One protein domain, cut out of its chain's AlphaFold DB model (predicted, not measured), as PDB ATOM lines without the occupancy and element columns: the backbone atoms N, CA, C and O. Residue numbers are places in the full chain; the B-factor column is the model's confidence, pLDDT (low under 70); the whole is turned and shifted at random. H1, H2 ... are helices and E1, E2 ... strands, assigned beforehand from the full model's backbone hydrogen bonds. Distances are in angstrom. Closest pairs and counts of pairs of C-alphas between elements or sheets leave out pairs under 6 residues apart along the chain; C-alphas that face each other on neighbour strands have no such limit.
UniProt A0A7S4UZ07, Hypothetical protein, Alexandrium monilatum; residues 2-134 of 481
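What this domain is: This is residues 2 to 134 of the 481 residues of the protein "Hypothetical protein" of Alexandrium monilatum (UniProt A0A7S4UZ07). A small hairpin of two short strands, E1 and E2, sits in the middle, between the long helix H1 on the E1 side and H2, which folds back on the E2 side; the short H5 bridges H1 and H2, and H3 and H4 complete the body. Residues 2 to 12 of H1 stick out as a free arm. The printed part has 133 residues, with five named helices and then two antiparallel strands, mostly helix. It is only just compact, close to loose, with a radius of gyration of the C-alphas of 16.5 A and spans of 59 by 31 by 24 A.

Where its parts are: H1, residues 2 to 35, runs 48.5 A from C-alpha 2 at (222.818, 391.586, 256.329). H2, residues 44 to 63, spans 28.6 A, and H3, residues 70 to 79, 14.3 A. H4 is residues 84 to 88, H5 residues 90 to 95 and E1 residues 101 to 104. E2, residues 112 to 115, ends with C-alpha 115 at (218.687, 355.791, 245.007).

How they stand to each other: H1 touches H5 with residues 31 to 35 alone, about perpendicular at 81 degrees; the closest C-alphas, of Cys 31 and Ala 95, are 4.7 A apart. H1 and H2 are apart. H2 touches H3, closest at the C-alphas of Cys 57 and Lys 76, 6.3 A. H3 touches H4, closest at the C-alphas of Gln 74 and Val 87, 5.6 A. The hairpin E1 and E2 has N 102 and O 114 within hydrogen-bond range at 2.9 A. In H1 to H5 every O i to N i+4 pair is within range.

The domain as a whole: The C-alphas farthest apart, of Gln 2 and Ser 42, are 59.9 A apart. The printed part has no cut and no long link. Residues 116 to 134 hold no named element. Low confidence, under 70, covers among others residues 2 to 20 and 117 to 134.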
ATOM      1  N   GLN A   2     222.138 392.908 256.413       67.75
ATOM      2  CA  GLN A   2     222.818 391.586 256.329       67.75
ATOM      3  C   GLN A   2     222.300 390.523 257.326       67.75
ATOM      4  O   GLN A   2     221.977 389.418 256.906       67.75
ATOM      5  N   GLN A   3     222.111 390.859 258.610       68.62
ATOM      6  CA  GLN A   3     221.523 389.927 259.593       68.62
ATOM      7  C   GLN A   3     220.071 389.513 259.274       68.62
ATOM      8  O   GLN A   3     219.721 388.355 259.462       68.62
ATOM      9  N   GLN A   4     219.235 390.414 258.741       68.94
ATOM     10  CA  GLN A   4     217.879 390.061 258.280       68.94
ATOM     11  C   GLN A   4     217.931 389.145 257.054       68.94
ATOM     12  O   GLN A   4     217.126 388.232 256.937       68.94
ATOM     13  N   GLN A   5     218.895 389.366 256.157       65.56
ATOM     14  CA  GLN A   5     219.094 388.542 254.967       65.56
ATOM     15  C   GLN A   5     219.563 387.127 255.350       65.56
ATOM     16  O   GLN A   5     219.050 386.149 254.814       65.56
ATOM     17  N   GLN A   6     220.444 387.009 256.351       69.12
ATOM     18  CA  GLN A   6     220.818 385.728 256.959       69.12
ATOM     19  C   GLN A   6     219.641 385.059 257.686       69.12
ATOM     20  O   GLN A   6     219.442 383.861 257.513       69.12
ATOM     21  N   GLN A   7     218.822 385.801 258.442       69.56
ATOM     22  CA  GLN A   7     217.616 385.246 259.074       69.56
ATOM     23  C   GLN A   7     216.602 384.738 258.041       69.56
ATOM     24  O   GLN A   7     216.091 383.636 258.202       69.56
ATOM     25  N   GLN A   8     216.357 385.477 256.954       61.97
ATOM     26  CA  GLN A   8     215.482 385.032 255.864       61.97
ATOM     27  C   GLN A   8     216.030 383.783 255.157       61.97
ATOM     28  O   GLN A   8     215.265 382.871 254.857       61.97
ATOM     29  N   GLN A   9     217.347 383.693 254.943       63.22
ATOM     30  CA  GLN A   9     217.989 382.490 254.398       63.22
ATOM     31  C   GLN A   9     217.871 381.287 255.349       63.22
ATOM     32  O   GLN A   9     217.550 380.188 254.905       63.22
ATOM     33  N   GLN A  10     218.068 381.486 256.657       65.00
ATOM     34  CA  GLN A  10     217.911 380.434 257.669       65.00
ATOM     35  C   GLN A  10     216.455 379.964 257.791       65.00
ATOM     36  O   GLN A  10     216.210 378.761 257.825       65.00
ATOM     37  N   GLN A  11     215.488 380.886 257.791       60.06
ATOM     38  CA  GLN A  11     214.058 380.565 257.787       60.06
ATOM     39  C   GLN A  11     213.660 379.821 256.505       60.06
ATOM     40  O   GLN A  11     212.992 378.793 256.585       60.06
ATOM     41  N   GLY A  12     214.125 380.270 255.335       55.94
ATOM     42  CA  GLY A  12     213.904 379.579 254.061       55.94
ATOM     43  C   GLY A  12     214.446 378.147 254.065       55.94
ATOM     44  O   GLY A  12     213.724 377.220 253.704       55.94
ATOM     45  N   ALA A  13     215.671 377.941 254.556       58.16
ATOM     46  CA  ALA A  13     216.269 376.611 254.692       58.16
ATOM     47  C   ALA A  13     215.515 375.713 255.696       58.16
ATOM     48  O   ALA A  13     215.329 374.523 255.445       58.16
ATOM     49  N   GLN A  14     215.032 376.272 256.811       60.12
ATOM     50  CA  GLN A  14     214.203 375.547 257.782       60.12
ATOM     51  C   GLN A  14     212.846 375.141 257.188       60.12
ATOM     52  O   GLN A  14     212.430 373.995 257.355       60.12
ATOM     53  N   HIS A  15     212.185 376.034 256.442       59.06
ATOM     54  CA  HIS A  15     210.936 375.721 255.743       59.06
ATOM     55  C   HIS A  15     211.130 374.667 254.643       59.06
ATOM     56  O   HIS A  15     210.338 373.729 254.576       59.06
ATOM     57  N   ALA A  16     212.193 374.762 253.837       57.81
ATOM     58  CA  ALA A  16     212.521 373.758 252.822       57.81
ATOM     59  C   ALA A  16     212.793 372.377 253.448       57.81
ATOM     60  O   ALA A  16     212.250 371.373 252.993       57.81
ATOM     61  N   SER A  17     213.552 372.330 254.550       64.88
ATOM     62  CA  SER A  17     213.817 371.099 255.308       64.88
ATOM     63  C   SER A  17     212.535 370.476 255.887       64.88
ATOM     64  O   SER A  17     212.324 369.266 255.781       64.88
ATOM     65  N   ALA A  18     211.624 371.293 256.427       66.94
ATOM     66  CA  ALA A  18     210.332 370.829 256.935       66.94
ATOM     67  C   ALA A  18     209.397 370.318 255.817       66.94
ATOM     68  O   ALA A  18     208.758 369.276 255.978       66.94
ATOM     69  N   ALA A  19     209.348 371.009 254.673       64.88
ATOM     70  CA  ALA A  19     208.581 370.584 253.502       64.88
ATOM     71  C   ALA A  19     209.114 369.253 252.943       64.88
ATOM     72  O   ALA A  19     208.364 368.284 252.823       64.88
ATOM     73  N   MET A  20     210.434 369.151 252.759       69.69
ATOM     74  CA  MET A  20     211.128 367.923 252.368       69.69
ATOM     75  C   MET A  20     210.867 366.763 253.345       69.69
ATOM     76  O   MET A  20     210.660 365.629 252.909       69.69
ATOM     77  N   ALA A  21     210.831 367.018 254.658       72.25
ATOM     78  CA  ALA A  21     210.484 366.007 255.657       72.25
ATOM     79  C   ALA A  21     209.038 365.501 255.495       72.25
ATOM     80  O   ALA A  21     208.803 364.292 255.564       72.25
ATOM     81  N   ALA A  22     208.081 366.385 255.192       74.62
ATOM     82  CA  ALA A  22     206.708 365.996 254.868       74.62
ATOM     83  C   ALA A  22     206.621 365.217 253.539       74.62
ATOM     84  O   ALA A  22     205.917 364.209 253.461       74.62
ATOM     85  N   SER A  23     207.381 365.610 252.515       74.50
ATOM     86  CA  SER A  23     207.485 364.912 251.220       74.50
ATOM     87  C   SER A  23     208.101 363.511 251.344       74.50
ATOM     88  O   SER A  23     207.655 362.570 250.679       74.50
ATOM     89  N   LEU A  24     209.065 363.340 252.255       79.31
ATOM     90  CA  LEU A  24     209.599 362.042 252.677       79.31
ATOM     91  C   LEU A  24     208.560 361.221 253.455       79.31
ATOM     92  O   LEU A  24     208.457 360.016 253.237       79.31
ATOM     93  N   GLN A  25     207.776 361.839 254.340       80.56
ATOM     94  CA  GLN A  25     206.746 361.145 255.122       80.56
ATOM     95  C   GLN A  25     205.583 360.652 254.244       80.56
ATOM     96  O   GLN A  25     205.132 359.520 254.417       80.56
ATOM     97  N   ARG A  26     205.142 361.453 253.260       80.00
ATOM     98  CA  ARG A  26     204.180 361.023 252.227       80.00
ATOM     99  C   ARG A  26     204.750 359.879 251.381       80.00
ATOM    100  O   ARG A  26     204.065 358.882 251.176       80.00
ATOM    101  N   GLY A  27     206.016 359.985 250.967       82.00
ATOM    102  CA  GLY A  27     206.724 358.925 250.241       82.00
ATOM    103  C   GLY A  27     206.817 357.602 251.013       82.00
ATOM    104  O   GLY A  27     206.595 356.547 250.427       82.00
ATOM    105  N   ARG A  28     207.061 357.640 252.333       82.69
ATOM    106  CA  ARG A  28     207.078 356.440 253.196       82.69
ATOM    107  C   ARG A  28     205.718 355.756 253.288       82.69
ATOM    108  O   ARG A  28     205.656 354.558 253.045       82.69
ATOM    109  N   ARG A  29     204.640 356.509 253.540       81.19
ATOM    110  CA  ARG A  29     203.270 355.960 253.546       81.19
ATOM    111  C   ARG A  29     202.920 355.306 252.209       81.19
ATOM    112  O   ARG A  29     202.361 354.217 252.185       81.19
ATOM    113  N   LEU A  30     203.321 355.928 251.097       81.06
ATOM    114  CA  LEU A  30     203.156 355.339 249.769       81.06
ATOM    115  C   LEU A  30     203.984 354.049 249.600       81.06
ATOM    116  O   LEU A  30     203.455 353.075 249.076       81.06
ATOM    117  N   CYS A  31     205.235 353.986 250.076       83.88
ATOM    118  CA  CYS A  31     205.999 352.728 250.109       83.88
ATOM    119  C   CYS A  31     205.292 351.648 250.939       83.88
ATOM    120  O   CYS A  31     205.180 350.519 250.475       83.88
ATOM    121  N   GLU A  32     204.805 351.983 252.136       83.56
ATOM    122  CA  GLU A  32     204.094 351.060 253.030       83.56
ATOM    123  C   GLU A  32     202.875 350.454 252.308       83.56
ATOM    124  O   GLU A  32     202.791 349.233 252.170       83.56
ATOM    125  N   SER A  33     202.010 351.289 251.719       80.44
ATOM    126  CA  SER A  33     200.839 350.851 250.942       80.44
ATOM    127  C   SER A  33     201.162 350.107 249.635       80.44
ATOM    128  O   SER A  33     200.338 349.324 249.175       80.44
ATOM    129  N   LEU A  34     202.332 350.331 249.026       81.81
ATOM    130  CA  LEU A  34     202.789 349.614 247.825       81.81
ATOM    131  C   LEU A  34     203.544 348.309 248.146       81.81
ATOM    132  O   LEU A  34     203.681 347.449 247.275       81.81
ATOM    133  N   SER A  35     204.055 348.160 249.371       82.19
ATOM    134  CA  SER A  35     204.829 346.990 249.820       82.19
ATOM    135  C   SER A  35     203.966 345.776 250.186       82.19
ATOM    136  O   SER A  35     204.478 344.668 250.298       82.19
ATOM    137  N   SER A  36     202.652 345.964 250.329       78.12
ATOM    138  CA  SER A  36     201.667 344.891 250.524       78.12
ATOM    139  C   SER A  36     201.161 344.275 249.210       78.12
ATOM    140  O   SER A  36     200.340 343.358 249.237       78.12
ATOM    141  N   LEU A  37     201.617 344.779 248.057       73.69
ATOM    142  CA  LEU A  37     201.092 344.419 246.740       73.69
ATOM    143  C   LEU A  37     201.902 343.288 246.093       73.69
ATOM    144  O   LEU A  37     203.119 343.417 245.969       73.69
ATOM    145  N   PRO A  38     201.267 342.218 245.585       69.31
ATOM    146  CA  PRO A  38     201.991 341.155 244.901       69.31
ATOM    147  C   PRO A  38     202.641 341.685 243.617       69.31
ATOM    148  O   PRO A  38     201.976 342.222 242.727       69.31
ATOM    149  N   LEU A  39     203.956 341.506 243.497       74.12
ATOM    150  CA  LEU A  39     204.691 341.891 242.297       74.12
ATOM    151  C   LEU A  39     204.233 341.038 241.091       74.12
ATOM    152  O   LEU A  39     204.104 339.817 241.217       74.12
ATOM    153  N   PRO A  40     204.047 341.621 239.890       63.25
ATOM    154  CA  PRO A  40     203.682 340.867 238.683       63.25
ATOM    155  C   PRO A  40     204.851 340.056 238.091       63.25
ATOM    156  O   PRO A  40     204.716 339.420 237.050       63.25
ATOM    157  N   VAL A  41     206.021 340.074 238.737       63.28
ATOM    158  CA  VAL A  41     207.254 339.423 238.281       63.28
ATOM    159  C   VAL A  41     207.674 338.374 239.317       63.28
ATOM    160  O   VAL A  41     208.497 338.630 240.188       63.28
ATOM    161  N   SER A  42     207.098 337.175 239.215       59.50
ATOM    162  CA  SER A  42     207.245 336.078 240.193       59.50
ATOM    163  C   SER A  42     208.565 335.280 240.072       59.50
ATOM    164  O   SER A  42     208.580 334.054 240.174       59.50
ATOM    165  N   ARG A  43     209.687 335.945 239.754       68.06
ATOM    166  CA  ARG A  43     211.031 335.329 239.686       68.06
ATOM    167  C   ARG A  43     212.116 336.320 240.102       68.06
ATOM    168  O   ARG A  43     212.310 337.335 239.429       68.06
ATOM    169  N   ASP A  44     212.882 335.967 241.130       69.50
ATOM    170  CA  ASP A  44     213.911 336.827 241.732       69.50
ATOM    171  C   ASP A  44     215.015 337.241 240.751       69.50
ATOM    172  O   ASP A  44     215.472 338.384 240.778       69.50
ATOM    173  N   ASP A  45     215.375 336.369 239.806       70.00
ATOM    174  CA  ASP A  45     216.293 336.675 238.700       70.00
ATOM    175  C   ASP A  45     215.833 337.868 237.849       70.00
ATOM    176  O   ASP A  45     216.636 338.675 237.371       70.00
ATOM    177  N   VAL A  46     214.524 337.950 237.596       75.25
ATOM    178  CA  VAL A  46     213.921 338.978 236.742       75.25
ATOM    179  C   VAL A  46     213.747 340.266 237.542       75.25
ATOM    180  O   VAL A  46     214.080 341.335 237.031       75.25
ATOM    181  N   LEU A  47     213.327 340.164 238.808       80.19
ATOM    182  CA  LEU A  47     213.289 341.288 239.747       80.19
ATOM    183  C   LEU A  47     214.674 341.918 239.932       80.19
ATOM    184  O   LEU A  47     214.806 343.133 239.825       80.19
ATOM    185  N   SER A  48     215.716 341.111 240.126       83.44
ATOM    186  CA  SER A  48     217.093 341.585 240.319       83.44
ATOM    187  C   SER A  48     217.630 342.308 239.079       83.44
ATOM    188  O   SER A  48     218.188 343.400 239.189       83.44
ATOM    189  N   ARG A  49     217.399 341.763 237.873       84.62
ATOM    190  CA  ARG A  49     217.746 342.456 236.615       84.62
ATOM    191  C   ARG A  49     216.960 343.757 236.431       84.62
ATOM    192  O   ARG A  49     217.527 344.749 235.970       84.62
ATOM    193  N   LEU A  50     215.679 343.777 236.801       86.19
ATOM    194  CA  LEU A  50     214.841 344.974 236.733       86.19
ATOM    195  C   LEU A  50     215.323 346.052 237.715       86.19
ATOM    196  O   LEU A  50     215.454 347.201 237.314       86.19
ATOM    197  N   GLN A  51     215.675 345.685 238.950       89.12
ATOM    198  CA  GLN A  51     216.241 346.590 239.959       89.12
ATOM    199  C   GLN A  51     217.552 347.225 239.465       89.12
ATOM    200  O   GLN A  51     217.677 348.447 239.481       89.12
ATOM    201  N   VAL A  52     218.488 346.436 238.921       90.44
ATOM    202  CA  VAL A  52     219.729 346.966 238.311       90.44
ATOM    203  C   VAL A  52     219.430 347.918 237.144       90.44
ATOM    204  O   VAL A  52     220.062 348.969 237.019       90.44
ATOM    205  N   THR A  53     218.437 347.593 236.310       89.44
ATOM    206  CA  THR A  53     218.031 348.443 235.177       89.44
ATOM    207  C   THR A  53     217.411 349.762 235.651       89.44
ATOM    208  O   THR A  53     217.800 350.817 235.155       89.44
ATOM    209  N   ILE A  54     216.515 349.726 236.645       90.75
ATOM    210  CA  ILE A  54     215.921 350.916 237.276       90.75
ATOM    211  C   ILE A  54     217.026 351.813 237.844       90.75
ATOM    212  O   ILE A  54     217.050 353.005 237.540       90.75
ATOM    213  N   SER A  55     217.981 351.250 238.594       91.19
ATOM    214  CA  SER A  55     219.093 352.022 239.157       91.19
ATOM    215  C   SER A  55     219.933 352.703 238.076       91.19
ATOM    216  O   SER A  55     220.232 353.891 238.185       91.19
ATOM    217  N   SER A  56     220.245 351.990 236.987       91.94
ATOM    218  CA  SER A  56     220.953 352.560 235.835       91.94
ATOM    219  C   SER A  56     220.182 353.708 235.171       91.94
ATOM    220  O   SER A  56     220.812 354.689 234.774       91.94
ATOM    221  N   CYS A  57     218.851 353.618 235.061       90.25
ATOM    222  CA  CYS A  57     218.019 354.696 234.523       90.25
ATOM    223  C   CYS A  57     218.001 355.929 235.441       90.25
ATOM    224  O   CYS A  57     218.119 357.050 234.946       90.25
ATOM    225  N   VAL A  58     217.897 355.745 236.763       88.75
ATOM    226  CA  VAL A  58     217.927 356.855 237.736       88.75
ATOM    227  C   VAL A  58     219.283 357.573 237.703       88.75
ATOM    228  O   VAL A  58     219.317 358.797 237.573       88.75
ATOM    229  N   SER A  59     220.401 356.835 237.704       86.94
ATOM    230  CA  SER A  59     221.741 357.427 237.561       86.94
ATOM    231  C   SER A  59     221.938 358.178 236.236       86.94
ATOM    232  O   SER A  59     222.717 359.128 236.184       86.94
ATOM    233  N   GLU A  60     221.253 357.789 235.157       84.75
ATOM    234  CA  GLU A  60     221.282 358.527 233.888       84.75
ATOM    235  C   GLU A  60     220.449 359.803 233.905       84.75
ATOM    236  O   GLU A  60     220.925 360.813 233.397       84.75
ATOM    237  N   LEU A  61     219.267 359.808 234.530       85.06
ATOM    238  CA  LEU A  61     218.479 361.038 234.676       85.06
ATOM    239  C   LEU A  61     219.286 362.115 235.419       85.06
ATOM    240  O   LEU A  61     219.323 363.262 234.976       85.06
ATOM    241  N   TYR A  62     220.052 361.737 236.449       82.06
ATOM    242  CA  TYR A  62     220.979 362.658 237.113       82.06
ATOM    243  C   TYR A  62     222.137 363.142 236.223       82.06
ATOM    244  O   TYR A  62     222.518 364.309 236.327       82.06
ATOM    245  N   ARG A  63     222.691 362.296 235.337       84.19
ATOM    246  CA  ARG A  63     223.708 362.712 234.341       84.19
ATOM    247  C   ARG A  63     223.130 363.654 233.279       84.19
ATOM    248  O   ARG A  63     223.836 364.530 232.799       84.19
ATOM    249  N   GLU A  64     221.854 363.491 232.944       83.31
ATOM    250  CA  GLU A  64     221.086 364.359 232.041       83.31
ATOM    251  C   GLU A  64     220.577 365.643 232.729       83.31
ATOM    252  O   GLU A  64     219.892 366.444 232.097       83.31
ATOM    253  N   HIS A  65     220.874 365.843 234.021       78.69
ATOM    254  CA  HIS A  65     220.314 366.904 234.871       78.69
ATOM    255  C   HIS A  65     218.768 366.930 234.925       78.69
ATOM    256  O   HIS A  65     218.161 367.941 235.284       78.69
ATOM    257  N   ARG A  66     218.111 365.805 234.613       76.44
ATOM    258  CA  ARG A  66     216.657 365.618 234.706       76.44
ATOM    259  C   ARG A  66     216.285 365.140 236.108       76.44
ATOM    260  O   ARG A  66     216.941 364.270 236.676       76.44
ATOM    261  N   ALA A  67     215.192 365.666 236.658       77.12
ATOM    262  CA  ALA A  67     214.639 365.137 237.903       77.12
ATOM    263  C   ALA A  67     214.139 363.688 237.690       77.12
ATOM    264  O   ALA A  67     213.475 363.431 236.680       77.12
ATOM    265  N   PRO A  68     214.394 362.746 238.620       84.50
ATOM    266  CA  PRO A  68     214.001 361.341 238.490       84.50
ATOM    267  C   PRO A  68     212.513 361.124 238.825       84.50
ATOM    268  O   PRO A  68     212.146 360.385 239.741       84.50
ATOM    269  N   ILE A  69     211.641 361.813 238.088       86.75
ATOM    270  CA  ILE A  69     210.187 361.641 238.139       86.75
ATOM    271  C   ILE A  69     209.796 360.292 237.523       86.75
ATOM    272  O   ILE A  69     210.408 359.844 236.549       86.75
ATOM    273  N   LEU A  70     208.745 359.662 238.050       86.38
ATOM    274  CA  LEU A  70     208.283 358.340 237.615       86.38
ATOM    275  C   LEU A  70     208.060 358.256 236.100       86.38
ATOM    276  O   LEU A  70     208.447 357.268 235.487       86.38
ATOM    277  N   PHE A  71     207.487 359.297 235.487       84.38
ATOM    278  CA  PHE A  71     207.240 359.327 234.044       84.38
ATOM    279  C   PHE A  71     208.535 359.199 233.222       84.38
ATOM    280  O   PHE A  71     208.602 358.368 232.322       84.38
ATOM    281  N   ALA A  72     209.579 359.961 233.567       83.69
ATOM    282  CA  ALA A  72     210.873 359.933 232.877       83.69
ATOM    283  C   ALA A  72     211.646 358.626 233.139       83.69
ATOM    284  O   ALA A  72     212.376 358.139 232.279       83.69
ATOM    285  N   LEU A  73     211.455 358.023 234.318       88.50
ATOM    286  CA  LEU A  73     211.978 356.695 234.630       88.50
ATOM    287  C   LEU A  73     211.278 355.605 233.797       88.50
ATOM    288  O   LEU A  73     211.947 354.743 233.235       88.50
ATOM    289  N   GLN A  74     209.949 355.666 233.663       89.56
ATOM    290  CA  GLN A  74     209.177 354.753 232.814       89.56
ATOM    291  C   GLN A  74     209.506 354.923 231.323       89.56
ATOM    292  O   GLN A  74     209.653 353.927 230.620       89.56
ATOM    293  N   GLU A  75     209.671 356.161 230.854       88.12
ATOM    294  CA  GLU A  75     210.150 356.504 229.508       88.12
ATOM    295  C   GLU A  75     211.483 355.800 229.200       88.12
ATOM    296  O   GLU A  75     211.528 354.954 228.306       88.12
ATOM    297  N   LYS A  76     212.520 356.009 230.027       88.00
ATOM    298  CA  LYS A  76     213.823 355.332 229.881       88.00
ATOM    299  C   LYS A  76     213.769 353.804 229.962       88.00
ATOM    300  O   LYS A  76     214.617 353.125 229.385       88.00
ATOM    301  N   LEU A  77     212.808 353.229 230.687       88.69
ATOM    302  CA  LEU A  77     212.648 351.772 230.749       88.69
ATOM    303  C   LEU A  77     212.028 351.214 229.456       88.69
ATOM    304  O   LEU A  77     212.475 350.167 228.985       88.69
ATOM    305  N   ARG A  78     211.092 351.936 228.820       89.12
ATOM    306  CA  ARG A  78     210.585 351.587 227.477       89.12
ATOM    307  C   ARG A  78     211.664 351.713 226.406       89.12
ATOM    308  O   ARG A  78     211.788 350.815 225.579       89.12
ATOM    309  N   GLU A  79     212.487 352.764 226.456       90.06
ATOM    310  CA  GLU A  79     213.645 352.939 225.555       90.06
ATOM    311  C   GLU A  79     214.612 351.741 225.607       90.06
ATOM    312  O   GLU A  79     215.214 351.377 224.599       90.06
ATOM    313  N   ARG A  80     214.725 351.084 226.769       89.00
ATOM    314  CA  ARG A  80     215.533 349.868 226.981       89.00
ATOM    315  C   ARG A  80     214.818 348.557 226.634       89.00
ATOM    316  O   ARG A  80     215.372 347.488 226.886       89.00
ATOM    317  N   GLY A  81     213.602 348.608 226.093       86.06
ATOM    318  CA  GLY A  81     212.818 347.419 225.745       86.06
ATOM    319  C   GLY A  81     212.302 346.626 226.952       86.06
ATOM    320  O   GLY A  81     212.032 345.430 226.827       86.06
ATOM    321  N   VAL A  82     212.169 347.253 228.128       86.44
ATOM    322  CA  VAL A  82     211.523 346.618 229.286       86.44
ATOM    323  C   VAL A  82     210.029 346.452 228.988       86.44
ATOM    324  O   VAL A  82     209.371 347.394 228.558       86.44
ATOM    325  N   ASN A  83     209.490 345.250 229.226       83.50
ATOM    326  CA  ASN A  83     208.065 344.942 229.057       83.50
ATOM    327  C   ASN A  83     207.198 345.940 229.849       83.50
ATOM    328  O   ASN A  83     207.453 346.150 231.036       83.50
ATOM    329  N   GLU A  84     206.158 346.506 229.227       83.06
ATOM    330  CA  GLU A  84     205.281 347.506 229.850       83.06
ATOM    331  C   GLU A  84     204.681 347.026 231.185       83.06
ATOM    332  O   GLU A  84     204.543 347.821 232.109       83.06
ATOM    333  N   ALA A  85     204.438 345.720 231.357       78.94
ATOM    334  CA  ALA A  85     204.022 345.146 232.639       78.94
ATOM    335  C   ALA A  85     205.021 345.443 233.779       78.94
ATOM    336  O   ALA A  85     204.633 345.800 234.891       78.94
ATOM    337  N   ALA A  86     206.322 345.357 233.490       81.50
ATOM    338  CA  ALA A  86     207.395 345.700 234.419       81.50
ATOM    339  C   ALA A  86     207.624 347.221 234.529       81.50
ATOM    340  O   ALA A  86     208.018 347.691 235.594       81.50
ATOM    341  N   VAL A  87     207.331 347.999 233.476       84.81
ATOM    342  CA  VAL A  87     207.364 349.478 233.490       84.81
ATOM    343  C   VAL A  87     206.259 350.053 234.391       84.81
ATOM    344  O   VAL A  87     206.499 350.984 235.161       84.81
ATOM    345  N   GLN A  88     205.055 349.482 234.355       83.44
ATOM    346  CA  GLN A  88     203.961 349.850 235.260       83.44
ATOM    347  C   GLN A  88     204.253 349.402 236.707       83.44
ATOM    348  O   GLN A  88     203.950 350.131 237.648       83.44
ATOM    349  N   ALA A  89     204.932 348.264 236.895       82.75
ATOM    350  CA  ALA A  89     205.306 347.729 238.210       82.75
ATOM    351  C   ALA A  89     206.481 348.442 238.918       82.75
ATOM    352  O   ALA A  89     206.836 348.049 240.031       82.75
ATOM    353  N   VAL A  90     207.087 349.478 238.322       87.81
ATOM    354  CA  VAL A  90     208.278 350.166 238.871       87.81
ATOM    355  C   VAL A  90     208.075 350.649 240.307       87.81
ATOM    356  O   VAL A  90     208.957 350.434 241.137       87.81
ATOM    357  N   LEU A  91     206.929 351.265 240.629       86.94
ATOM    358  CA  LEU A  91     206.665 351.757 241.987       86.94
ATOM    359  C   LEU A  91     206.603 350.618 243.031       86.94
ATOM    360  O   LEU A  91     207.381 350.688 243.984       86.94
ATOM    361  N   PRO A  92     205.788 349.552 242.864       85.56
ATOM    362  CA  PRO A  92     205.853 348.359 243.713       85.56
ATOM    363  C   PRO A  92     207.259 347.764 243.848       85.56
ATOM    364  O   PRO A  92     207.696 347.488 244.963       85.56
ATOM    365  N   VAL A  93     207.997 347.604 242.740       86.50
ATOM    366  CA  VAL A  93     209.355 347.024 242.745       86.50
ATOM    367  C   VAL A  93     210.338 347.885 243.550       86.50
ATOM    368  O   VAL A  93     211.199 347.339 244.237       86.50
ATOM    369  N   CYS A  94     210.189 349.213 243.517       88.25
ATOM    370  CA  CYS A  94     210.969 350.125 244.356       88.25
ATOM    371  C   CYS A  94     210.531 350.076 245.829       88.25
ATOM    372  O   CYS A  94     211.381 350.052 246.715       88.25
ATOM    373  N   ALA A  95     209.224 350.014 246.103       87.19
ATOM    374  CA  ALA A  95     208.676 349.936 247.460       87.19
ATOM    375  C   ALA A  95     209.089 348.650 248.201       87.19
ATOM    376  O   ALA A  95     209.330 348.688 249.404       87.19
ATOM    377  N   HIS A  96     209.247 347.535 247.479       86.81
ATOM    378  CA  HIS A  96     209.751 346.265 248.016       86.81
ATOM    379  C   HIS A  96     211.267 346.257 248.295       86.81
ATOM    380  O   HIS A  96     211.764 345.309 248.902       86.81
ATOM    381  N   ARG A  97     212.022 347.277 247.858       85.69
ATOM    382  CA  ARG A  97     213.479 347.397 248.065       85.69
ATOM    383  C   ARG A  97     213.869 348.779 248.615       85.69
ATOM    384  O   ARG A  97     214.574 349.535 247.938       85.69
ATOM    385  N   PRO A  98     213.453 349.119 249.855       82.56
ATOM    386  CA  PRO A  98     213.792 350.390 250.509       82.56
ATOM    387  C   PRO A  98     215.292 350.538 250.836       82.56
ATOM    388  O   PRO A  98     215.746 351.618 251.211       82.56
ATOM    389  N   ASP A  99     216.063 349.457 250.699       84.94
ATOM    390  CA  ASP A  99     217.524 349.409 250.782       84.94
ATOM    391  C   ASP A  99     218.223 349.919 249.507       84.94
ATOM    392  O   ASP A  99     219.362 350.384 249.572       84.94
ATOM    393  N   LEU A 100     217.539 349.864 248.356       84.50
ATOM    394  CA  LEU A 100     218.033 350.356 247.065       84.50
ATOM    395  C   LEU A 100     217.353 351.662 246.636       84.50
ATOM    396  O   LEU A 100     218.015 352.525 246.058       84.50
ATOM    397  N   PHE A 101     216.062 351.829 246.932       88.88
ATOM    398  CA  PHE A 101     215.242 352.929 246.424       88.88
ATOM    399  C   PHE A 101     214.540 353.714 247.531       88.88
ATOM    400  O   PHE A 101     214.120 353.173 248.551       88.88
ATOM    401  N   ARG A 102     214.351 355.015 247.300       88.06
ATOM    402  CA  ARG A 102     213.567 355.905 248.160       88.06
ATOM    403  C   ARG A 102     212.558 356.675 247.318       88.06
ATOM    404  O   ARG A 102     212.945 357.448 246.445       88.06
ATOM    405  N   ILE A 103     211.274 356.485 247.605       87.75
ATOM    406  CA  ILE A 103     210.186 357.215 246.948       87.75
ATOM    407  C   ILE A 103     209.973 358.565 247.653       87.75
ATOM    408  O   ILE A 103     209.957 358.643 248.883       87.75
ATOM    409  N   LEU A 104     209.809 359.628 246.865       84.81
ATOM    410  CA  LEU A 104     209.385 360.962 247.295       84.81
ATOM    411  C   LEU A 104     208.040 361.316 246.657       84.81
ATOM    412  O   LEU A 104     207.816 361.018 245.483       84.81
ATOM    413  N   LEU A 105     207.198 362.037 247.402       83.19
ATOM    414  CA  LEU A 105     205.996 362.685 246.871       83.19
ATOM    415  C   LEU A 105     205.954 364.166 247.302       83.19
ATOM    416  O   LEU A 105     205.449 364.461 248.393       83.19
ATOM    417  N   PRO A 106     206.498 365.095 246.492       77.00
ATOM    418  CA  PRO A 106     206.454 366.537 246.757       77.00
ATOM    419  C   PRO A 106     205.039 367.123 246.615       77.00
ATOM    420  O   PRO A 106     204.097 366.422 246.237       77.00
ATOM    421  N   SER A 107     204.880 368.419 246.904       67.12
ATOM    422  CA  SER A 107     203.625 369.160 246.675       67.12
ATOM    423  C   SER A 107     203.232 369.287 245.193       67.12
ATOM    424  O   SER A 107     202.082 369.601 244.895       67.12
ATOM    425  N   ASP A 108     204.145 368.984 244.262       70.94
ATOM    426  CA  ASP A 108     203.917 368.970 242.808       70.94
ATOM    427  C   ASP A 108     203.116 367.755 242.291       70.94
ATOM    428  O   ASP A 108     202.778 367.702 241.106       70.94
ATOM    429  N   GLY A 109     202.841 366.767 243.154       68.94
ATOM    430  CA  GLY A 109     202.139 365.529 242.804       68.94
ATOM    431  C   GLY A 109     202.947 364.549 241.940       68.94
ATOM    432  O   GLY A 109     202.424 363.505 241.549       68.94
ATOM    433  N   GLN A 110     204.216 364.841 241.632       78.44
ATOM    434  CA  GLN A 110     205.053 364.007 240.771       78.44
ATOM    435  C   GLN A 110     205.895 363.056 241.617       78.44
ATOM    436  O   GLN A 110     206.923 363.441 242.175       78.44
ATOM    437  N   VAL A 111     205.483 361.786 241.683       85.06
ATOM    438  CA  VAL A 111     206.249 360.733 242.369       85.06
ATOM    439  C   VAL A 111     207.675 360.683 241.811       85.06
ATOM    440  O   VAL A 111     207.861 360.547 240.598       85.06
ATOM    441  N   ARG A 112     208.683 360.774 242.684       87.25
ATOM    442  CA  ARG A 112     210.108 360.699 242.314       87.25
ATOM    443  C   ARG A 112     210.756 359.474 242.951       87.25
ATOM    444  O   ARG A 112     210.453 359.147 244.097       87.25
ATOM    445  N   VAL A 113     211.652 358.809 242.224       88.19
ATOM    446  CA  VAL A 113     212.356 357.602 242.687       88.19
ATOM    447  C   VAL A 113     213.846 357.907 242.782       88.19
ATOM    448  O   VAL A 113     214.505 358.117 241.768       88.19
ATOM    449  N   LEU A 114     214.376 357.952 244.003       86.31
ATOM    450  CA  LEU A 114     215.796 358.186 244.272       86.31
ATOM    451  C   LEU A 114     216.513 356.872 244.604       86.31
ATOM    452  O   LEU A 114     215.886 355.919 245.069       86.31
ATOM    453  N   LEU A 115     217.838 356.849 244.457       85.88
ATOM    454  CA  LEU A 115     218.687 355.791 245.007       85.88
ATOM    455  C   LEU A 115     218.897 356.019 246.509       85.88
ATOM    456  O   LEU A 115     219.232 357.123 246.932       85.88
ATOM    457  N   ALA A 116     218.729 354.977 247.323       79.38
ATOM    458  CA  ALA A 116     218.803 355.072 248.783       79.38
ATOM    459  C   ALA A 116     220.214 355.398 249.317       79.38
ATOM    460  O   ALA A 116     220.338 355.891 250.438       79.38
ATOM    461  N   GLN A 117     221.258 355.143 248.519       68.88
ATOM    462  CA  GLN A 117     222.663 355.405 248.860       68.88
ATOM    463  C   GLN A 117     223.169 356.790 248.418       68.88
ATOM    464  O   GLN A 117     224.278 357.173 248.789       68.88
ATOM    465  N   GLU A 118     222.397 357.553 247.640       64.62
ATOM    466  CA  GLU A 118     222.820 358.879 247.181       64.62
ATOM    467  C   GLU A 118     222.328 359.995 248.111       64.62
ATOM    468  O   GLU A 118     221.183 360.017 248.567       64.62
ATOM    469  N   SER A 119     223.207 360.966 248.374       57.47
ATOM    470  CA  SER A 119     222.842 362.203 249.068       57.47
ATOM    471  C   SER A 119     221.823 362.985 248.234       57.47
ATOM    472  O   SER A 119     222.081 363.309 247.071       57.47
ATOM    473  N   ILE A 120     220.668 363.288 248.831       61.28
ATOM    474  CA  ILE A 120     219.630 364.108 248.199       61.28
ATOM    475  C   ILE A 120     220.176 365.533 248.067       61.28
ATOM    476  O   ILE A 120     220.431 366.191 249.071       61.28
ATOM    477  N   LYS A 121     220.381 365.994 246.831       53.91
ATOM    478  CA  LYS A 121     220.919 367.329 246.546       53.91
ATOM    479  C   LYS A 121     219.790 368.358 246.567       53.91
ATOM    480  O   LYS A 121     218.852 368.242 245.778       53.91
ATOM    481  N   ASP A 122     219.927 369.392 247.400       45.44
ATOM    482  CA  ASP A 122     218.940 370.477 247.551       45.44
ATOM    483  C   ASP A 122     218.579 371.154 246.217       45.44
ATOM    484  O   ASP A 122     217.442 371.569 246.003       45.44
ATOM    485  N   SER A 123     219.513 371.168 245.258       42.34
ATOM    486  CA  SER A 123     219.349 371.709 243.901       42.34
ATOM    487  C   SER A 123     218.311 370.990 243.017       42.34
ATOM    488  O   SER A 123     218.283 371.218 241.810       42.34
ATOM    489  N   MET A 124     217.499 370.080 243.568       48.66
ATOM    490  CA  MET A 124     216.368 369.427 242.891       48.66
ATOM    491  C   MET A 124     215.023 369.640 243.622       48.66
ATOM    492  O   MET A 124     214.017 369.042 243.227       48.66
ATOM    493  N   LEU A 125     214.988 370.453 244.688       52.81
ATOM    494  CA  LEU A 125     213.853 370.599 245.611       52.81
ATOM    495  C   LEU A 125     213.419 372.064 245.814       52.81
ATOM    496  O   LEU A 125     213.336 372.552 246.939       52.81
ATOM    497  N   GLU A 126     213.063 372.757 244.730       47.62
ATOM    498  CA  GLU A 126     212.139 373.893 244.849       47.62
ATOM    499  C   GLU A 126     210.705 373.349 244.968       47.62
ATOM    500  O   GLU A 126     210.095 372.947 243.976       47.62
ATOM    501  N   GLU A 127     210.178 373.290 246.195       46.22
ATOM    502  CA  GLU A 127     208.753 373.030 246.441       46.22
ATOM    503  C   GLU A 127     207.973 374.358 246.466       46.22
ATOM    504  O   GLU A 127     208.369 375.280 247.187       46.22
ATOM    505  N   PRO A 128     206.853 374.492 245.726       43.31
ATOM    506  CA  PRO A 128     205.930 375.598 245.938       43.31
ATOM    507  C   PRO A 128     205.271 375.467 247.325       43.31
ATOM    508  O   PRO A 128     205.033 374.341 247.784       43.31
ATOM    509  N   PRO A 129     204.953 376.590 247.996       40.78
ATOM    510  CA  PRO A 129     204.197 376.555 249.239       40.78
ATOM    511  C   PRO A 129     202.780 376.018 248.997       40.78
ATOM    512  O   PRO A 129     202.177 376.285 247.960       40.78
ATOM    513  N   GLU A 130     202.260 375.329 250.015       43.88
ATOM    514  CA  GLU A 130     200.953 374.651 250.061       43.88
ATOM    515  C   GLU A 130     200.867 373.336 249.250       43.88
ATOM    516  O   GLU A 130     201.401 373.183 248.155       43.88
ATOM    517  N   CYS A 131     200.220 372.328 249.846       40.56
ATOM    518  CA  CYS A 131     200.134 370.959 249.330       40.56
ATOM    519  C   CYS A 131     198.652 370.575 249.163       40.56
ATOM    520  O   CYS A 131     197.967 370.431 250.176       40.56
ATOM    521  N   PRO A 132     198.138 370.390 247.932       46.72
ATOM    522  CA  PRO A 132     196.695 370.288 247.678       46.72
ATOM    523  C   PRO A 132     196.093 368.881 247.872       46.72
ATOM    524  O   PRO A 132     194.906 368.691 247.619       46.72
ATOM    525  N   TYR A 133     196.886 367.882 248.273       51.00
ATOM    526  CA  TYR A 133     196.481 366.470 248.279       51.00
ATOM    527  C   TYR A 133     196.071 365.964 249.673       51.00
ATOM    528  O   TYR A 133     196.863 366.028 250.616       51.00
ATOM    529  N   SER A 134     194.853 365.416 249.785       55.94
ATOM    530  CA  SER A 134     194.362 364.705 250.977       55.94
ATOM    531  C   SER A 134     194.923 363.275 251.067       55.94
ATOM    532  O   SER A 134     195.566 362.778 250.140       55.94
TER     533      SER A 134